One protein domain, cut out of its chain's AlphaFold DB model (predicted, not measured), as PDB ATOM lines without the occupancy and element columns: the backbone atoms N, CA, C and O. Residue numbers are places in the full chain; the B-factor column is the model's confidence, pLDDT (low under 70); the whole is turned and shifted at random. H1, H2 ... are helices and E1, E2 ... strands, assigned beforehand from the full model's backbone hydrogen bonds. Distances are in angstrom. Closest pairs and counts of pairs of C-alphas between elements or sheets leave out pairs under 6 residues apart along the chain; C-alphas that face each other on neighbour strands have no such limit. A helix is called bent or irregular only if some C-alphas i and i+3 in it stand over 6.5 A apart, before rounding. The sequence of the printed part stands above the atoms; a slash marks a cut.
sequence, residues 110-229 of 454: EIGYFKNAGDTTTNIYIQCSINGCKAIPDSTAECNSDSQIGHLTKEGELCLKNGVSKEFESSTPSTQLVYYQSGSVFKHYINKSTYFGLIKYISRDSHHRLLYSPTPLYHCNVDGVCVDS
ATOM      1  N   GLU A 110     -17.357   9.987 -11.557       89.25
ATOM      2  CA  GLU A 110     -16.597  10.006 -10.319       89.25
ATOM      3  C   GLU A 110     -16.024   8.623  -9.973       89.25
ATOM      4  O   GLU A 110     -16.670   7.580 -10.098       89.25
ATOM      5  N   ILE A 111     -14.791   8.623  -9.464       87.00
ATOM      6  CA  ILE A 111     -14.094   7.423  -9.007       87.00
ATOM      7  C   ILE A 111     -13.995   7.427  -7.489       87.00
ATOM      8  O   ILE A 111     -13.647   8.438  -6.879       87.00
ATOM      9  N   GLY A 112     -14.237   6.260  -6.897       90.50
ATOM     10  CA  GLY A 112     -14.155   6.053  -5.464       90.50
ATOM     11  C   GLY A 112     -15.129   4.988  -4.989       90.50
ATOM     12  O   GLY A 112     -15.501   4.077  -5.735       90.50
ATOM     13  N   TYR A 113     -15.522   5.122  -3.730       91.38
ATOM     14  CA  TYR A 113     -16.561   4.316  -3.107       91.38
ATOM     15  C   TYR A 113     -17.795   5.180  -2.865       91.38
ATOM     16  O   TYR A 113     -17.668   6.346  -2.477       91.38
ATOM     17  N   PHE A 114     -18.968   4.592  -3.080       92.50
ATOM     18  CA  PHE A 114     -20.274   5.229  -2.922       92.50
ATOM     19  C   PHE A 114     -21.204   4.272  -2.185       92.50
ATOM     20  O   PHE A 114     -21.168   3.069  -2.441       92.50
ATOM     21  N   LYS A 115     -22.053   4.781  -1.293       92.62
ATOM     22  CA  LYS A 115     -23.117   3.967  -0.690       92.62
ATOM     23  C   LYS A 115     -24.181   3.674  -1.750       92.62
ATOM     24  O   LYS A 115     -24.657   4.596  -2.410       92.62
ATOM     25  N   ASN A 116     -24.514   2.403  -1.939       95.44
ATOM     26  CA  ASN A 116     -25.475   1.959  -2.938       95.44
ATOM     27  C   ASN A 116     -26.903   2.142  -2.411       95.44
ATOM     28  O   ASN A 116     -27.349   1.397  -1.541       95.44
ATOM     29  N   ALA A 117     -27.635   3.107  -2.958       95.88
ATOM     30  CA  ALA A 117     -29.039   3.317  -2.616       95.88
ATOM     31  C   ALA A 117     -29.949   2.217  -3.203       95.88
ATOM     32  O   ALA A 117     -31.023   1.946  -2.676       95.88
ATOM     33  N   GLY A 118     -29.506   1.533  -4.265       94.88
ATOM     34  CA  GLY A 118     -30.290   0.501  -4.944       94.88
ATOM     35  C   GLY A 118     -30.270  -0.887  -4.292       94.88
ATOM     36  O   GLY A 118     -31.174  -1.686  -4.544       94.88
ATOM     37  N   ASP A 119     -29.257  -1.190  -3.476       93.62
ATOM     38  CA  ASP A 119     -29.118  -2.450  -2.731       93.62
ATOM     39  C   ASP A 119     -28.401  -2.191  -1.403       93.62
ATOM     40  O   ASP A 119     -27.180  -2.068  -1.343       93.62
ATOM     41  N   THR A 120     -29.177  -2.137  -0.326       90.25
ATOM     42  CA  THR A 120     -28.695  -1.811   1.021       90.25
ATOM     43  C   THR A 120     -28.386  -3.044   1.868       90.25
ATOM     44  O   THR A 120     -28.091  -2.911   3.052       90.25
ATOM     45  N   THR A 121     -28.468  -4.251   1.295       92.19
ATOM     46  CA  THR A 121     -28.357  -5.505   2.067       92.19
ATOM     47  C   THR A 121     -27.213  -6.387   1.607       92.19
ATOM     48  O   THR A 121     -26.473  -6.903   2.439       92.19
ATOM     49  N   THR A 122     -27.064  -6.579   0.294       92.94
ATOM     50  CA  THR A 122     -26.085  -7.520  -0.252       92.94
ATOM     51  C   THR A 122     -24.908  -6.779  -0.848       92.94
ATOM     52  O   THR A 122     -23.778  -7.132  -0.545       92.94
ATOM     53  N   ASN A 123     -25.156  -5.751  -1.662       94.75
ATOM     54  CA  ASN A 123     -24.119  -4.956  -2.315       94.75
ATOM     55  C   ASN A 123     -24.175  -3.494  -1.871       94.75
ATOM     56  O   ASN A 123     -24.458  -2.598  -2.671       94.75
ATOM     57  N   ILE A 124     -23.899  -3.291  -0.584       94.44
ATOM     58  CA  ILE A 124     -24.073  -2.025   0.144       94.44
ATOM     59  C   ILE A 124     -23.254  -0.875  -0.458       94.44
ATOM     60  O   ILE A 124     -23.642   0.285  -0.328       94.44
ATOM     61  N   TYR A 125     -22.150  -1.168  -1.151       94.38
ATOM     62  CA  TYR A 125     -21.296  -0.147  -1.754       94.38
ATOM     63  C   TYR A 125     -21.149  -0.329  -3.265       94.38
ATOM     64  O   TYR A 125     -21.227  -1.429  -3.809       94.38
ATOM     65  N   ILE A 126     -20.866   0.772  -3.951       95.94
ATOM     66  CA  ILE A 126     -20.438   0.814  -5.345       95.94
ATOM     67  C   ILE A 126     -18.973   1.232  -5.357       95.94
ATOM     68  O   ILE A 126     -18.602   2.268  -4.809       95.94
ATOM     69  N   GLN A 127     -18.141   0.421  -5.996       94.06
ATOM     70  CA  GLN A 127     -16.732   0.687  -6.233       94.06
ATOM     71  C   GLN A 127     -16.547   1.111  -7.691       94.06
ATOM     72  O   GLN A 127     -16.696   0.281  -8.589       94.06
ATOM     73  N   CYS A 128     -16.191   2.370  -7.929       93.62
ATOM     74  CA  CYS A 128     -15.861   2.883  -9.258       93.62
ATOM     75  C   CYS A 128     -14.356   3.032  -9.440       93.62
ATOM     76  O   CYS A 128     -13.628   3.332  -8.498       93.62
ATOM     77  N   SER A 129     -13.891   2.801 -10.664       89.06
ATOM     78  CA  SER A 129     -12.509   2.966 -11.114       89.06
ATOM     79  C   SER A 129     -12.500   3.428 -12.573       89.06
ATOM     80  O   SER A 129     -13.554   3.514 -13.201       89.06
ATOM     81  N   ILE A 130     -11.317   3.642 -13.159       83.06
ATOM     82  CA  ILE A 130     -11.199   4.029 -14.577       83.06
ATOM     83  C   ILE A 130     -11.762   2.966 -15.532       83.06
ATOM     84  O   ILE A 130     -12.071   3.260 -16.679       83.06
ATOM     85  N   ASN A 131     -11.890   1.725 -15.054       87.88
ATOM     86  CA  ASN A 131     -12.398   0.597 -15.827       87.88
ATOM     87  C   ASN A 131     -13.912   0.395 -15.641       87.88
ATOM     88  O   ASN A 131     -14.444  -0.624 -16.073       87.88
ATOM     89  N   GLY A 132     -14.591   1.327 -14.967       91.12
ATOM     90  CA  GLY A 132     -16.014   1.257 -14.653       91.12
ATOM     91  C   GLY A 132     -16.299   0.955 -13.183       91.12
ATOM     92  O   GLY A 132     -15.394   0.936 -12.336       91.12
ATOM     93  N   CYS A 133     -17.580   0.735 -12.895       96.50
ATOM     94  CA  CYS A 133     -18.094   0.545 -11.547       96.50
ATOM     95  C   CYS A 133     -18.584  -0.881 -11.304       96.50
ATOM     96  O   CYS A 133     -18.984  -1.601 -12.217       96.50
ATOM     97  N   LYS A 134     -18.574  -1.311 -10.045       96.56
ATOM     98  CA  LYS A 134     -19.180  -2.574  -9.620       96.56
ATOM     99  C   LYS A 134     -19.780  -2.438  -8.233       96.56
ATOM    100  O   LYS A 134     -19.226  -1.748  -7.382       96.56
ATOM    101  N   ALA A 135     -20.893  -3.121  -8.010       96.12
ATOM    102  CA  ALA A 135     -21.464  -3.250  -6.684       96.12
ATOM    103  C   ALA A 135     -20.609  -4.255  -5.900       96.12
ATOM    104  O   ALA A 135     -20.159  -5.260  -6.462       96.12
ATOM    105  N   ILE A 136     -20.323  -3.950  -4.641       94.62
ATOM    106  CA  ILE A 136     -19.539  -4.794  -3.747       94.62
ATOM    107  C   ILE A 136     -20.306  -4.980  -2.436       94.62
ATOM    108  O   ILE A 136     -21.021  -4.062  -2.013       94.62
ATOM    109  N   PRO A 137     -20.180  -6.153  -1.794       93.56
ATOM    110  CA  PRO A 137     -20.756  -6.360  -0.481       93.56
ATOM    111  C   PRO A 137     -20.070  -5.498   0.568       93.56
ATOM    112  O   PRO A 137     -19.052  -4.851   0.298       93.56
ATOM    113  N   ASP A 138     -20.630  -5.525   1.775       89.56
ATOM    114  CA  ASP A 138     -19.906  -5.025   2.931       89.56
ATOM    115  C   ASP A 138     -18.547  -5.720   3.021       89.56
ATOM    116  O   ASP A 138     -18.407  -6.914   2.720       89.56
ATOM    117  N   SER A 139     -17.524  -4.952   3.370       87.75
ATOM    118  CA  SER A 139     -16.197  -5.535   3.478       87.75
ATOM    119  C   SER A 139     -16.162  -6.466   4.687       87.75
ATOM    120  O   SER A 139     -16.919  -6.335   5.639       87.75
ATOM    121  N   THR A 140     -15.280  -7.455   4.663       87.31
ATOM    122  CA  THR A 140     -14.986  -8.277   5.848       87.31
ATOM    123  C   THR A 140     -13.558  -8.058   6.327       87.31
ATOM    124  O   THR A 140     -13.086  -8.757   7.221       87.31
ATOM    125  N   ALA A 141     -12.830  -7.141   5.687       89.38
ATOM    126  CA  ALA A 141     -11.438  -6.865   5.986       89.38
ATOM    127  C   ALA A 141     -11.323  -5.897   7.170       89.38
ATOM    128  O   ALA A 141     -12.029  -4.896   7.246       89.38
ATOM    129  N   GLU A 142     -10.400  -6.180   8.081       93.69
ATOM    130  CA  GLU A 142      -9.940  -5.202   9.073       93.69
ATOM    131  C   GLU A 142      -9.052  -4.138   8.403       93.69
ATOM    132  O   GLU A 142      -8.657  -4.303   7.254       93.69
ATOM    133  N   CYS A 143      -8.684  -3.074   9.119       92.62
ATOM    134  CA  CYS A 143      -7.593  -2.180   8.710       92.62
ATOM    135  C   CYS A 143      -6.326  -2.516   9.504       92.62
ATOM    136  O   CYS A 143      -5.952  -1.811  10.434       92.62
ATOM    137  N   ASN A 144      -5.694  -3.653   9.208       92.44
ATOM    138  CA  ASN A 144      -4.559  -4.164   9.991       92.44
ATOM    139  C   ASN A 144      -3.313  -4.492   9.158       92.44
ATOM    140  O   ASN A 144      -2.326  -4.993   9.696       92.44
ATOM    141  N   SER A 145      -3.338  -4.208   7.857       88.94
ATOM    142  CA  SER A 145      -2.199  -4.393   6.964       88.94
ATOM    143  C   SER A 145      -2.142  -3.305   5.899       88.94
ATOM    144  O   SER A 145      -3.173  -2.801   5.451       88.94
ATOM    145  N   ASP A 146      -0.938  -3.017   5.407       82.50
ATOM    146  CA  ASP A 146      -0.755  -2.027   4.341       82.50
ATOM    147  C   ASP A 146      -1.488  -2.411   3.042       82.50
ATOM    148  O   ASP A 146      -1.839  -1.544   2.244       82.50
ATOM    149  N   SER A 147      -1.779  -3.702   2.844       84.81
ATOM    150  CA  SER A 147      -2.548  -4.197   1.693       84.81
ATOM    151  C   SER A 147      -4.010  -3.761   1.670       84.81
ATOM    152  O   SER A 147      -4.649  -3.820   0.624       84.81
ATOM    153  N   GLN A 148      -4.530  -3.302   2.809       88.69
ATOM    154  CA  GLN A 148      -5.903  -2.831   2.947       88.69
ATOM    155  C   GLN A 148      -6.018  -1.314   2.783       88.69
ATOM    156  O   GLN A 148      -7.134  -0.808   2.697       88.69
ATOM    157  N   ILE A 149      -4.908  -0.576   2.688       85.62
ATOM    158  CA  ILE A 149      -4.966   0.883   2.564       85.62
ATOM    159  C   ILE A 149      -5.700   1.275   1.271       85.62
ATOM    160  O   ILE A 149      -5.401   0.798   0.174       85.62
ATOM    161  N   GLY A 150      -6.676   2.173   1.410       82.81
ATOM    162  CA  GLY A 150      -7.542   2.632   0.331       82.81
ATOM    163  C   GLY A 150      -8.698   1.682   0.007       82.81
ATOM    164  O   GLY A 150      -9.381   1.917  -0.988       82.81
ATOM    165  N   HIS A 151      -8.917   0.639   0.812       87.69
ATOM    166  CA  HIS A 151     -10.088  -0.238   0.759       87.69
ATOM    167  C   HIS A 151     -11.063   0.075   1.904       87.69
ATOM    168  O   HIS A 151     -10.682   0.683   2.904       87.69
ATOM    169  N   LEU A 152     -12.321  -0.354   1.759       90.31
ATOM    170  CA  LEU A 152     -13.301  -0.301   2.847       90.31
ATOM    171  C   LEU A 152     -13.027  -1.404   3.882       90.31
ATOM    172  O   LEU A 152     -12.687  -2.533   3.509       90.31
ATOM    173  N   THR A 153     -13.189  -1.091   5.163       91.62
ATOM    174  CA  THR A 153     -13.141  -2.033   6.287       91.62
ATOM    175  C   THR A 153     -14.505  -2.671   6.519       91.62
ATOM    176  O   THR A 153     -15.512  -2.213   5.982       91.62
ATOM    177  N   LYS A 154     -14.556  -3.700   7.369       88.06
ATOM    178  CA  LYS A 154     -15.797  -4.354   7.817       88.06
ATOM    179  C   LYS A 154     -16.809  -3.441   8.510       88.06
ATOM    180  O   LYS A 154     -17.935  -3.850   8.748       88.06
ATOM    181  N   GLU A 155     -16.373  -2.252   8.907       87.94
ATOM    182  CA  GLU A 155     -17.207  -1.222   9.525       87.94
ATOM    183  C   GLU A 155     -17.649  -0.181   8.481       87.94
ATOM    184  O   GLU A 155     -18.203   0.855   8.827       87.94
ATOM    185  N   GLY A 156     -17.393  -0.432   7.190       86.75
ATOM    186  CA  GLY A 156     -17.674   0.512   6.111       86.75
ATOM    187  C   GLY A 156     -16.714   1.697   6.058       86.75
ATOM    188  O   GLY A 156     -16.942   2.643   5.312       86.75
ATOM    189  N   GLU A 157     -15.643   1.675   6.846       89.19
ATOM    190  CA  GLU A 157     -14.704   2.785   6.965       89.19
ATOM    191  C   GLU A 157     -13.619   2.714   5.894       89.19
ATOM    192  O   GLU A 157     -13.252   1.636   5.436       89.19
ATOM    193  N   LEU A 158     -13.033   3.844   5.510       87.31
ATOM    194  CA  LEU A 158     -11.862   3.819   4.637       87.31
ATOM    195  C   LEU A 158     -10.616   3.474   5.453       87.31
ATOM    196  O   LEU A 158     -10.273   4.196   6.387       87.31
ATOM    197  N   CYS A 159      -9.911   2.408   5.078       88.94
ATOM    198  CA  CYS A 159      -8.632   2.067   5.686       88.94
ATOM    199  C   CYS A 159      -7.525   3.007   5.189       88.94
ATOM    200  O   CYS A 159      -7.280   3.138   3.985       88.94
ATOM    201  N   LEU A 160      -6.850   3.660   6.126       85.62
ATOM    202  CA  LEU A 160      -5.728   4.566   5.923       85.62
ATOM    203  C   LEU A 160      -4.430   3.891   6.386       85.62
ATOM    204  O   LEU A 160      -4.399   2.743   6.831       85.62
ATOM    205  N   LYS A 161      -3.316   4.612   6.267       82.00
ATOM    206  CA  LYS A 161      -2.007   4.117   6.703       82.00
ATOM    207  C   LYS A 161      -1.963   3.916   8.225       82.00
ATOM    208  O   LYS A 161      -2.669   4.587   8.970       82.00
ATOM    209  N   ASN A 162      -1.090   3.011   8.676       82.88
ATOM    210  CA  ASN A 162      -0.863   2.675  10.089       82.88
ATOM    211  C   ASN A 162      -2.081   2.047  10.796       82.88
ATOM    212  O   ASN A 162      -2.200   2.145  12.015       82.88
ATOM    213  N   GLY A 163      -2.979   1.406  10.042       85.00
ATOM    214  CA  GLY A 163      -4.166   0.744  10.592       85.00
ATOM    215  C   GLY A 163      -5.237   1.703  11.117       85.00
ATOM    216  O   GLY A 163      -6.146   1.282  11.825       85.00
ATOM    217  N   VAL A 164      -5.128   2.994  10.790       86.38
ATOM    218  CA  VAL A 164      -6.172   3.976  11.079       86.38
ATOM    219  C   VAL A 164      -7.275   3.792  10.052       86.38
ATOM    220  O   VAL A 164      -7.010   3.821   8.855       86.38
ATOM    221  N   SER A 165      -8.511   3.636  10.492       88.25
ATOM    222  CA  SER A 165      -9.682   3.692   9.626       88.25
ATOM    223  C   SER A 165     -10.493   4.946   9.921       88.25
ATOM    224  O   SER A 165     -10.351   5.565  10.980       88.25
ATOM    225  N   LYS A 166     -11.280   5.389   8.941       83.88
ATOM    226  CA  LYS A 166     -12.150   6.546   9.122       83.88
ATOM    227  C   LYS A 166     -13.523   6.319   8.532       83.88
ATOM    228  O   LYS A 166     -13.654   5.982   7.352       83.88
ATOM    229  N   GLU A 167     -14.519   6.556   9.372       81.38
ATOM    230  CA  GLU A 167     -15.925   6.420   9.046       81.38
ATOM    231  C   GLU A 167     -16.296   7.162   7.762       81.38
ATOM    232  O   GLU A 167     -15.973   8.339   7.554       81.38
ATOM    233  N   PHE A 168     -17.000   6.438   6.899       68.31
ATOM    234  CA  PHE A 168     -17.531   6.945   5.645       68.31
ATOM    235  C   PHE A 168     -18.724   7.888   5.870       68.31
ATOM    236  O   PHE A 168     -19.065   8.638   4.969       68.31
ATOM    237  N   GLU A 169     -19.331   7.907   7.062       65.75
ATOM    238  CA  GLU A 169     -20.554   8.666   7.374       65.75
ATOM    239  C   GLU A 169     -20.323   9.951   8.190       65.75
ATOM    240  O   GLU A 169     -21.224  10.451   8.863       65.75
ATOM    241  N   SER A 170     -19.126  10.548   8.142       66.38
ATOM    242  CA  SER A 170     -18.873  11.767   8.923       66.38
ATOM    243  C   SER A 170     -19.801  12.924   8.503       66.38
ATOM    244  O   SER A 170     -20.019  13.181   7.324       66.38
ATOM    245  N   SER A 171     -20.367  13.687   9.433       67.06
ATOM    246  CA  SER A 171     -21.214  14.837   9.073       67.06
ATOM    247  C   SER A 171     -20.416  16.028   8.524       67.06
ATOM    248  O   SER A 171     -21.000  16.948   7.950       67.06
ATOM    249  N   THR A 172     -19.087  16.017   8.658       75.19
ATOM    250  CA  THR A 172     -18.211  17.103   8.218       75.19
ATOM    251  C   THR A 172     -17.350  16.668   7.028       75.19
ATOM    252  O   THR A 172     -16.663  15.644   7.091       75.19
ATOM    253  N   PRO A 173     -17.351  17.428   5.914       74.19
ATOM    254  CA  PRO A 173     -16.394  17.217   4.837       74.19
ATOM    255  C   PRO A 173     -14.973  17.250   5.399       74.19
ATOM    256  O   PRO A 173     -14.601  18.183   6.108       74.19
ATOM    257  N   SER A 174     -14.168  16.241   5.085       74.75
ATOM    258  CA  SER A 174     -12.765  16.192   5.499       74.75
ATOM    259  C   SER A 174     -11.902  15.744   4.332       74.75
ATOM    260  O   SER A 174     -12.341  14.970   3.485       74.75
ATOM    261  N   THR A 175     -10.677  16.259   4.262       74.75
ATOM    262  CA  THR A 175      -9.689  15.800   3.283       74.75
ATOM    263  C   THR A 175      -8.659  14.953   4.009       74.75
ATOM    264  O   THR A 175      -8.162  15.346   5.064       74.75
ATOM    265  N   GLN A 176      -8.376  13.772   3.476       72.44
ATOM    266  CA  GLN A 176      -7.488  12.803   4.105       72.44
ATOM    267  C   GLN A 176      -6.419  12.339   3.136       72.44
ATOM    268  O   GLN A 176      -6.676  12.143   1.948       72.44
ATOM    269  N   LEU A 177      -5.219  12.151   3.668       69.50
ATOM    270  CA  LEU A 177      -4.105  11.545   2.972       69.50
ATOM    271  C   LEU A 177      -4.319  10.038   2.899       69.50
ATOM    272  O   LEU A 177      -4.407   9.357   3.919       69.50
ATOM    273  N   VAL A 178      -4.347   9.505   1.689       70.12
ATOM    274  CA  VAL A 178      -4.444   8.070   1.452       70.12
ATOM    275  C   VAL A 178      -3.200   7.621   0.719       70.12
ATOM    276  O   VAL A 178      -2.905   8.083  -0.382       70.12
ATOM    277  N   TYR A 179      -2.460   6.723   1.360       67.19
ATOM    278  CA  TYR A 179      -1.331   6.034   0.748       67.19
ATOM    279  C   TYR A 179      -1.865   4.917  -0.151       67.19
ATOM    280  O   TYR A 179      -2.880   4.314   0.178       67.19
ATOM    281  N   TYR A 180      -1.252   4.642  -1.302       67.94
ATOM    282  CA  TYR A 180      -1.802   3.627  -2.212       67.94
ATOM    283  C   TYR A 180      -1.037   2.307  -2.180       67.94
ATOM    284  O   TYR A 180       0.185   2.264  -2.041       67.94
ATOM    285  N   GLN A 181      -1.780   1.229  -2.429       66.88
ATOM    286  CA  GLN A 181      -1.267  -0.055  -2.901       66.88
ATOM    287  C   GLN A 181      -1.913  -0.444  -4.239       66.88
ATOM    288  O   GLN A 181      -2.903   0.149  -4.671       66.88
ATOM    289  N   SER A 182      -1.345  -1.448  -4.919       61.34
ATOM    290  CA  SER A 182      -1.715  -1.885  -6.278       61.34
ATOM    291  C   SER A 182      -3.188  -2.311  -6.452       61.34
ATOM    292  O   SER A 182      -3.679  -2.355  -7.589       61.34
ATOM    293  N   GLY A 183      -3.897  -2.572  -5.346       69.25
ATOM    294  CA  GLY A 183      -5.321  -2.924  -5.294       69.25
ATOM    295  C   GLY A 183      -6.302  -1.761  -5.084       69.25
ATOM    296  O   GLY A 183      -7.497  -1.952  -5.313       69.25
ATOM    297  N   SER A 184      -5.832  -0.570  -4.701       78.56
ATOM    298  CA  SER A 184      -6.702   0.576  -4.400       78.56
ATOM    299  C   SER A 184      -7.378   1.136  -5.660       78.56
ATOM    300  O   SER A 184      -6.751   1.240  -6.720       78.56
ATOM    301  N   VAL A 185      -8.642   1.570  -5.552       77.50
ATOM    302  CA  VAL A 185      -9.353   2.265  -6.652       77.50
ATOM    303  C   VAL A 185      -8.719   3.596  -7.019       77.50
ATOM    304  O   VAL A 185      -8.820   4.043  -8.161       77.50
ATOM    305  N   PHE A 186      -8.017   4.204  -6.067       76.62
ATOM    306  CA  PHE A 186      -7.405   5.515  -6.219       76.62
ATOM    307  C   PHE A 186      -6.032   5.449  -6.897       76.62
ATOM    308  O   PHE A 186      -5.452   6.488  -7.201       76.62
ATOM    309  N   LYS A 187      -5.517   4.247  -7.208       71.62
ATOM    310  CA  LYS A 187      -4.168   4.049  -7.771       71.62
ATOM    311  C   LYS A 187      -3.891   4.824  -9.063       71.62
ATOM    312  O   LYS A 187      -2.738   5.074  -9.380       71.62
ATOM    313  N   HIS A 188      -4.931   5.154  -9.829       67.19
ATOM    314  CA  HIS A 188      -4.797   5.870 -11.101       67.19
ATOM    315  C   HIS A 188      -4.731   7.388 -10.943       67.19
ATOM    316  O   HIS A 188      -4.304   8.070 -11.866       67.19
ATOM    317  N   TYR A 189      -5.133   7.909  -9.786       64.62
ATOM    318  CA  TYR A 189      -5.108   9.339  -9.492       64.62
ATOM    319  C   TYR A 189      -3.896   9.765  -8.679       64.62
ATOM    320  O   TYR A 189      -3.588  10.949  -8.573       64.62
ATOM    321  N   ILE A 190      -3.215   8.803  -8.070       62.00
ATOM    322  CA  ILE A 190      -2.081   9.087  -7.217       62.00
ATOM    323  C   ILE A 190      -0.815   8.940  -8.050       62.00
ATOM    324  O   ILE A 190      -0.563   7.886  -8.636       62.00
ATOM    325  N   ASN A 191      -0.025  10.014  -8.119       52.47
ATOM    326  CA  ASN A 191       1.269   9.970  -8.782       52.47
ATOM    327  C   ASN A 191       2.166   8.965  -8.041       52.47
ATOM    328  O   ASN A 191       2.300   9.013  -6.815       52.47
ATOM    329  N   LYS A 192       2.796   8.055  -8.792       53.00
ATOM    330  CA  LYS A 192       3.695   7.045  -8.227       53.00
ATOM    331  C   LYS A 192       4.886   7.643  -7.476       53.00
ATOM    332  O   LYS A 192       5.497   6.957  -6.667       53.00
ATOM    333  N   SER A 193       5.208   8.909  -7.738       48.28
ATOM    334  CA  SER A 193       6.299   9.624  -7.082       48.28
ATOM    335  C   SER A 193       6.027   9.988  -5.622       48.28
ATOM    336  O   SER A 193       6.981  10.132  -4.865       48.28
ATOM    337  N   THR A 194       4.764  10.150  -5.209       50.06
ATOM    338  CA  THR A 194       4.428  10.599  -3.847       50.06
ATOM    339  C   THR A 194       3.948   9.474  -2.940       50.06
ATOM    340  O   THR A 194       3.935   9.657  -1.733       50.06
ATOM    341  N   TYR A 195       3.566   8.301  -3.459       62.50
ATOM    342  CA  TYR A 195       2.981   7.192  -2.674       62.50
ATOM    343  C   TYR A 195       1.707   7.542  -1.875       62.50
ATOM    344  O   TYR A 195       1.170   6.683  -1.175       62.50
ATOM    345  N   PHE A 196       1.185   8.763  -2.008       64.69
ATOM    346  CA  PHE A 196      -0.011   9.260  -1.336       64.69
ATOM    347  C   PHE A 196      -0.786  10.243  -2.217       64.69
ATOM    348  O   PHE A 196      -0.199  10.958  -3.032       64.69
ATOM    349  N   GLY A 197      -2.102  10.308  -2.026       66.12
ATOM    350  CA  GLY A 197      -2.965  11.342  -2.591       66.12
ATOM    351  C   GLY A 197      -4.053  11.761  -1.619       66.12
ATOM    352  O   GLY A 197      -4.208  11.177  -0.550       66.12
ATOM    353  N   LEU A 198      -4.791  12.803  -1.984       67.81
ATOM    354  CA  LEU A 198      -5.826  13.372  -1.136       67.81
ATOM    355  C   LEU A 198      -7.192  12.885  -1.566       67.81
ATOM    356  O   LEU A 198      -7.587  13.022  -2.727       67.81
ATOM    357  N   ILE A 199      -7.919  12.354  -0.596       71.19
ATOM    358  CA  ILE A 199      -9.302  11.964  -0.764       71.19
ATOM    359  C   ILE A 199     -10.150  12.941   0.024       71.19
ATOM    360  O   ILE A 199     -10.011  13.088   1.239       71.19
ATOM    361  N   LYS A 200     -11.020  13.638  -0.695       73.94
ATOM    362  CA  LYS A 200     -12.028  14.506  -0.125       73.94
ATOM    363  C   LYS A 200     -13.275  13.684   0.120       73.94
ATOM    364  O   LYS A 200     -13.924  13.200  -0.807       73.94
ATOM    365  N   TYR A 201     -13.615  13.568   1.386       72.06
ATOM    366  CA  TYR A 201     -14.914  13.106   1.797       72.06
ATOM    367  C   TYR A 201     -15.936  14.240   1.622       72.06
ATOM    368  O   TYR A 201     -15.742  15.351   2.125       72.06
ATOM    369  N   ILE A 202     -17.007  13.968   0.875       72.50
ATOM    370  CA  ILE A 202     -18.113  14.904   0.657       72.50
ATOM    371  C   ILE A 202     -19.394  14.240   1.149       72.50
ATOM    372  O   ILE A 202     -19.827  13.239   0.581       72.50
ATOM    373  N   SER A 203     -20.007  14.845   2.166       69.06
ATOM    374  CA  SER A 203     -21.405  14.604   2.516       69.06
ATOM    375  C   SER A 203     -22.259  15.630   1.775       69.06
ATOM    376  O   SER A 203     -22.107  16.836   1.993       69.06
ATOM    377  N   ARG A 204     -23.107  15.176   0.851       63.81
ATOM    378  CA  ARG A 204     -24.218  15.972   0.312       63.81
ATOM    379  C   ARG A 204     -25.495  15.228   0.634       63.81
ATOM    380  O   ARG A 204     -25.615  14.070   0.252       63.81
ATOM    381  N   ASP A 205     -26.414  15.883   1.330       62.31
ATOM    382  CA  ASP A 205     -27.801  15.427   1.431       62.31
ATOM    383  C   ASP A 205     -27.917  13.976   1.931       62.31
ATOM    384  O   ASP A 205     -28.580  13.149   1.317       62.31
ATOM    385  N   SER A 206     -27.206  13.625   3.016       57.34
ATOM    386  CA  SER A 206     -27.104  12.261   3.596       57.34
ATOM    387  C   SER A 206     -26.458  11.179   2.710       57.34
ATOM    388  O   SER A 206     -26.482   9.997   3.045       57.34
ATOM    389  N   HIS A 207     -25.812  11.586   1.617       58.38
ATOM    390  CA  HIS A 207     -25.060  10.708   0.732       58.38
ATOM    391  C   HIS A 207     -23.566  10.959   0.849       58.38
ATOM    392  O   HIS A 207     -23.067  12.084   0.754       58.38
ATOM    393  N   HIS A 208     -22.860   9.857   1.030       60.22
ATOM    394  CA  HIS A 208     -21.454   9.815   1.371       60.22
ATOM    395  C   HIS A 208     -20.645   9.378   0.146       60.22
ATOM    396  O   HIS A 208     -20.978   8.377  -0.500       60.22
ATOM    397  N   ARG A 209     -19.596  10.134  -0.199       68.69
ATOM    398  CA  ARG A 209     -18.648   9.757  -1.259       68.69
ATOM    399  C   ARG A 209     -17.221  10.177  -0.944       68.69
ATOM    400  O   ARG A 209     -16.979  11.200  -0.300       68.69
ATOM    401  N   LEU A 210     -16.283   9.402  -1.473       58.50
ATOM    402  CA  LEU A 210     -14.849   9.661  -1.415       58.50
ATOM    403  C   LEU A 210     -14.349  10.026  -2.808       58.50
ATOM    404  O   LEU A 210     -14.293   9.164  -3.682       58.50
ATOM    405  N   LEU A 211     -13.985  11.292  -3.004       59.25
ATOM    406  CA  LEU A 211     -13.473  11.789  -4.276       59.25
ATOM    407  C   LEU A 211     -11.985  12.077  -4.202       59.25
ATOM    408  O   LEU A 211     -11.489  12.609  -3.213       59.25
ATOM    409  N   TYR A 212     -11.284  11.808  -5.294       58.88
ATOM    410  CA  TYR A 212      -9.949  12.349  -5.491       58.88
ATOM    411  C   TYR A 212     -10.013  13.866  -5.736       58.88
ATOM    412  O   TYR A 212     -10.814  14.328  -6.550       58.88
ATOM    413  N   SER A 213      -9.164  14.642  -5.049       59.84
ATOM    414  CA  SER A 213      -9.037  16.092  -5.261       59.84
ATOM    415  C   SER A 213      -7.728  16.423  -5.994       59.84
ATOM    416  O   SER A 213      -6.665  16.303  -5.384       59.84
ATOM    417  N   PRO A 214      -7.763  16.857  -7.270       49.91
ATOM    418  CA  PRO A 214      -6.546  17.154  -8.031       49.91
ATOM    419  C   PRO A 214      -5.813  18.463  -7.644       49.91
ATOM    420  O   PRO A 214      -4.712  18.675  -8.139       49.91
ATOM    421  N   THR A 215      -6.369  19.346  -6.795       52.81
ATOM    422  CA  THR A 215      -5.793  20.672  -6.409       52.81
ATOM    423  C   THR A 215      -6.474  21.253  -5.146       52.81
ATOM    424  O   THR A 215      -7.629  20.867  -4.937       52.81
ATOM    425  N   PRO A 216      -5.911  22.222  -4.368       55.59
ATOM    426  CA  PRO A 216      -4.577  22.857  -4.375       55.59
ATOM    427  C   PRO A 216      -3.656  22.286  -3.270       55.59
ATOM    428  O   PRO A 216      -3.961  21.227  -2.746       55.59
ATOM    429  N   LEU A 217      -2.506  22.914  -2.968       58.50
ATOM    430  CA  LEU A 217      -1.560  22.490  -1.922       58.50
ATOM    431  C   LEU A 217      -2.296  22.191  -0.604       58.50
ATOM    432  O   LEU A 217      -3.070  23.018  -0.130       58.50
ATOM    433  N   TYR A 218      -2.025  21.046   0.012       60.78
ATOM    434  CA  TYR A 218      -2.428  20.782   1.390       60.78
ATOM    435  C   TYR A 218      -1.186  20.596   2.250       60.78
ATOM    436  O   TYR A 218      -0.208  19.985   1.816       60.78
ATOM    437  N   HIS A 219      -1.249  21.069   3.491       57.38
ATOM    438  CA  HIS A 219      -0.283  20.694   4.516       57.38
ATOM    439  C   HIS A 219      -0.848  19.514   5.294       57.38
ATOM    440  O   HIS A 219      -1.882  19.632   5.952       57.38
ATOM    441  N   CYS A 220      -0.182  18.368   5.188       56.38
ATOM    442  CA  CYS A 220      -0.573  17.151   5.882       56.38
ATOM    443  C   CYS A 220       0.312  16.921   7.106       56.38
ATOM    444  O   CYS A 220       1.520  17.147   7.050       56.38
ATOM    445  N   ASN A 221      -0.275  16.448   8.203       62.38
ATOM    446  CA  ASN A 221       0.493  15.959   9.344       62.38
ATOM    447  C   ASN A 221       0.923  14.487   9.148       62.38
ATOM    448  O   ASN A 221       0.553  13.832   8.170       62.38
ATOM    449  N   VAL A 222       1.701  13.957  10.099       54.19
ATOM    450  CA  VAL A 222       2.177  12.556  10.095       54.19
ATOM    451  C   VAL A 222       1.049  11.522  10.182       54.19
ATOM    452  O   VAL A 222       1.224  10.391   9.732       54.19
ATOM    453  N   ASP A 223      -0.114  11.929  10.691       53.50
ATOM    454  CA  ASP A 223      -1.321  11.102  10.794       53.50
ATOM    455  C   ASP A 223      -2.176  11.148   9.514       53.50
ATOM    456  O   ASP A 223      -3.230  10.520   9.441       53.50
ATOM    457  N   GLY A 224      -1.745  11.894   8.488       58.81
ATOM    458  CA  GLY A 224      -2.442  11.998   7.207       58.81
ATOM    459  C   GLY A 224      -3.648  12.942   7.197       58.81
ATOM    460  O   GLY A 224      -4.446  12.909   6.262       58.81
ATOM    461  N   VAL A 225      -3.807  13.804   8.203       64.44
ATOM    462  CA  VAL A 225      -4.808  14.879   8.191       64.44
ATOM    463  C   VAL A 225      -4.243  16.066   7.428       64.44
ATOM    464  O   VAL A 225      -3.170  16.562   7.766       64.44
ATOM    465  N   CYS A 226      -4.974  16.522   6.415       62.19
ATOM    466  CA  CYS A 226      -4.525  17.548   5.486       62.19
ATOM    467  C   CYS A 226      -5.435  18.774   5.553       62.19
ATOM    468  O   CYS A 226      -6.650  18.645   5.400       62.19
ATOM    469  N   VAL A 227      -4.846  19.954   5.739       67.69
ATOM    470  CA  VAL A 227      -5.547  21.244   5.648       67.69
ATOM    471  C   VAL A 227      -5.232  21.916   4.321       67.69
ATOM    472  O   VAL A 227      -4.108  21.810   3.828       67.69
ATOM    473  N   ASP A 228      -6.231  22.565   3.730       65.44
ATOM    474  CA  ASP A 228      -6.048  23.355   2.514       65.44
ATOM    475  C   ASP A 228      -5.059  24.488   2.825       65.44
ATOM    476  O   ASP A 228      -5.257  25.234   3.786       65.44
ATOM    477  N   SER A 229      -3.981  24.600   2.044       61.00
ATOM    478  CA  SER A 229      -2.948  25.642   2.195       61.00
ATOM    479  C   SER A 229      -3.497  27.062   2.087       61.00
ATOM    480  O   SER A 229      -2.853  28.002   2.545       61.00
TER     481      SER A 229
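This is residues 110 to 229 of the 454 residues of an uncharacterized protein of Neocallimastix californiae (UniProt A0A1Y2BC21). With little regular structure, antiparallel sheets E4-E5-E6 and E1-E2-E3 meet edge to edge at E6 and E1 in a curved wall, its open side covered by residues 137 to 173. Hairpin E7-E8 packs on E4. The 120 printed residues hold eight named strands and one named helix, E1 E2 E3 E4 H1 E5 E6 E7 E8, mostly strand, with only 45 residues in these; the whole is compact, radius of gyration of the C-alphas 13.5 A, spans 39 by 31 by 26 A.

Find C-alpha 196 at (-0.011, 9.260, -1.336); E5 runs 25.2 A to residue 204. Its neighbours are E4, 174 to 179, and E6, 207 to 212. From C-alpha 112 at (-14.155, 6.053, -5.464), E1 runs to 115; E2 is 125 to 129, E3 132 to 136, E7 218 to 220, E8 226 to 228. H1, 185 to 188, is irregular, 7.3 A from first to last C-alpha.

Within hydrogen-bond range, find N 176 and O 199, 2.9 A, between E4 and E5, and N 200 and O 211, 2.8 A, in hairpin E5-E6. The closest C-alphas of E6 and E1, Arg 209 and Phe 114, are 5.1 A apart. E1 E2 E3 is a meander, each strand the antiparallel neighbour of the one before. H1, too short for an O i to N i+4 pair, only grazes both sheets.

The printed part has no cut; E3 to E4 is a long link. Residues 203 to 229 are among 48 under pLDDT 70.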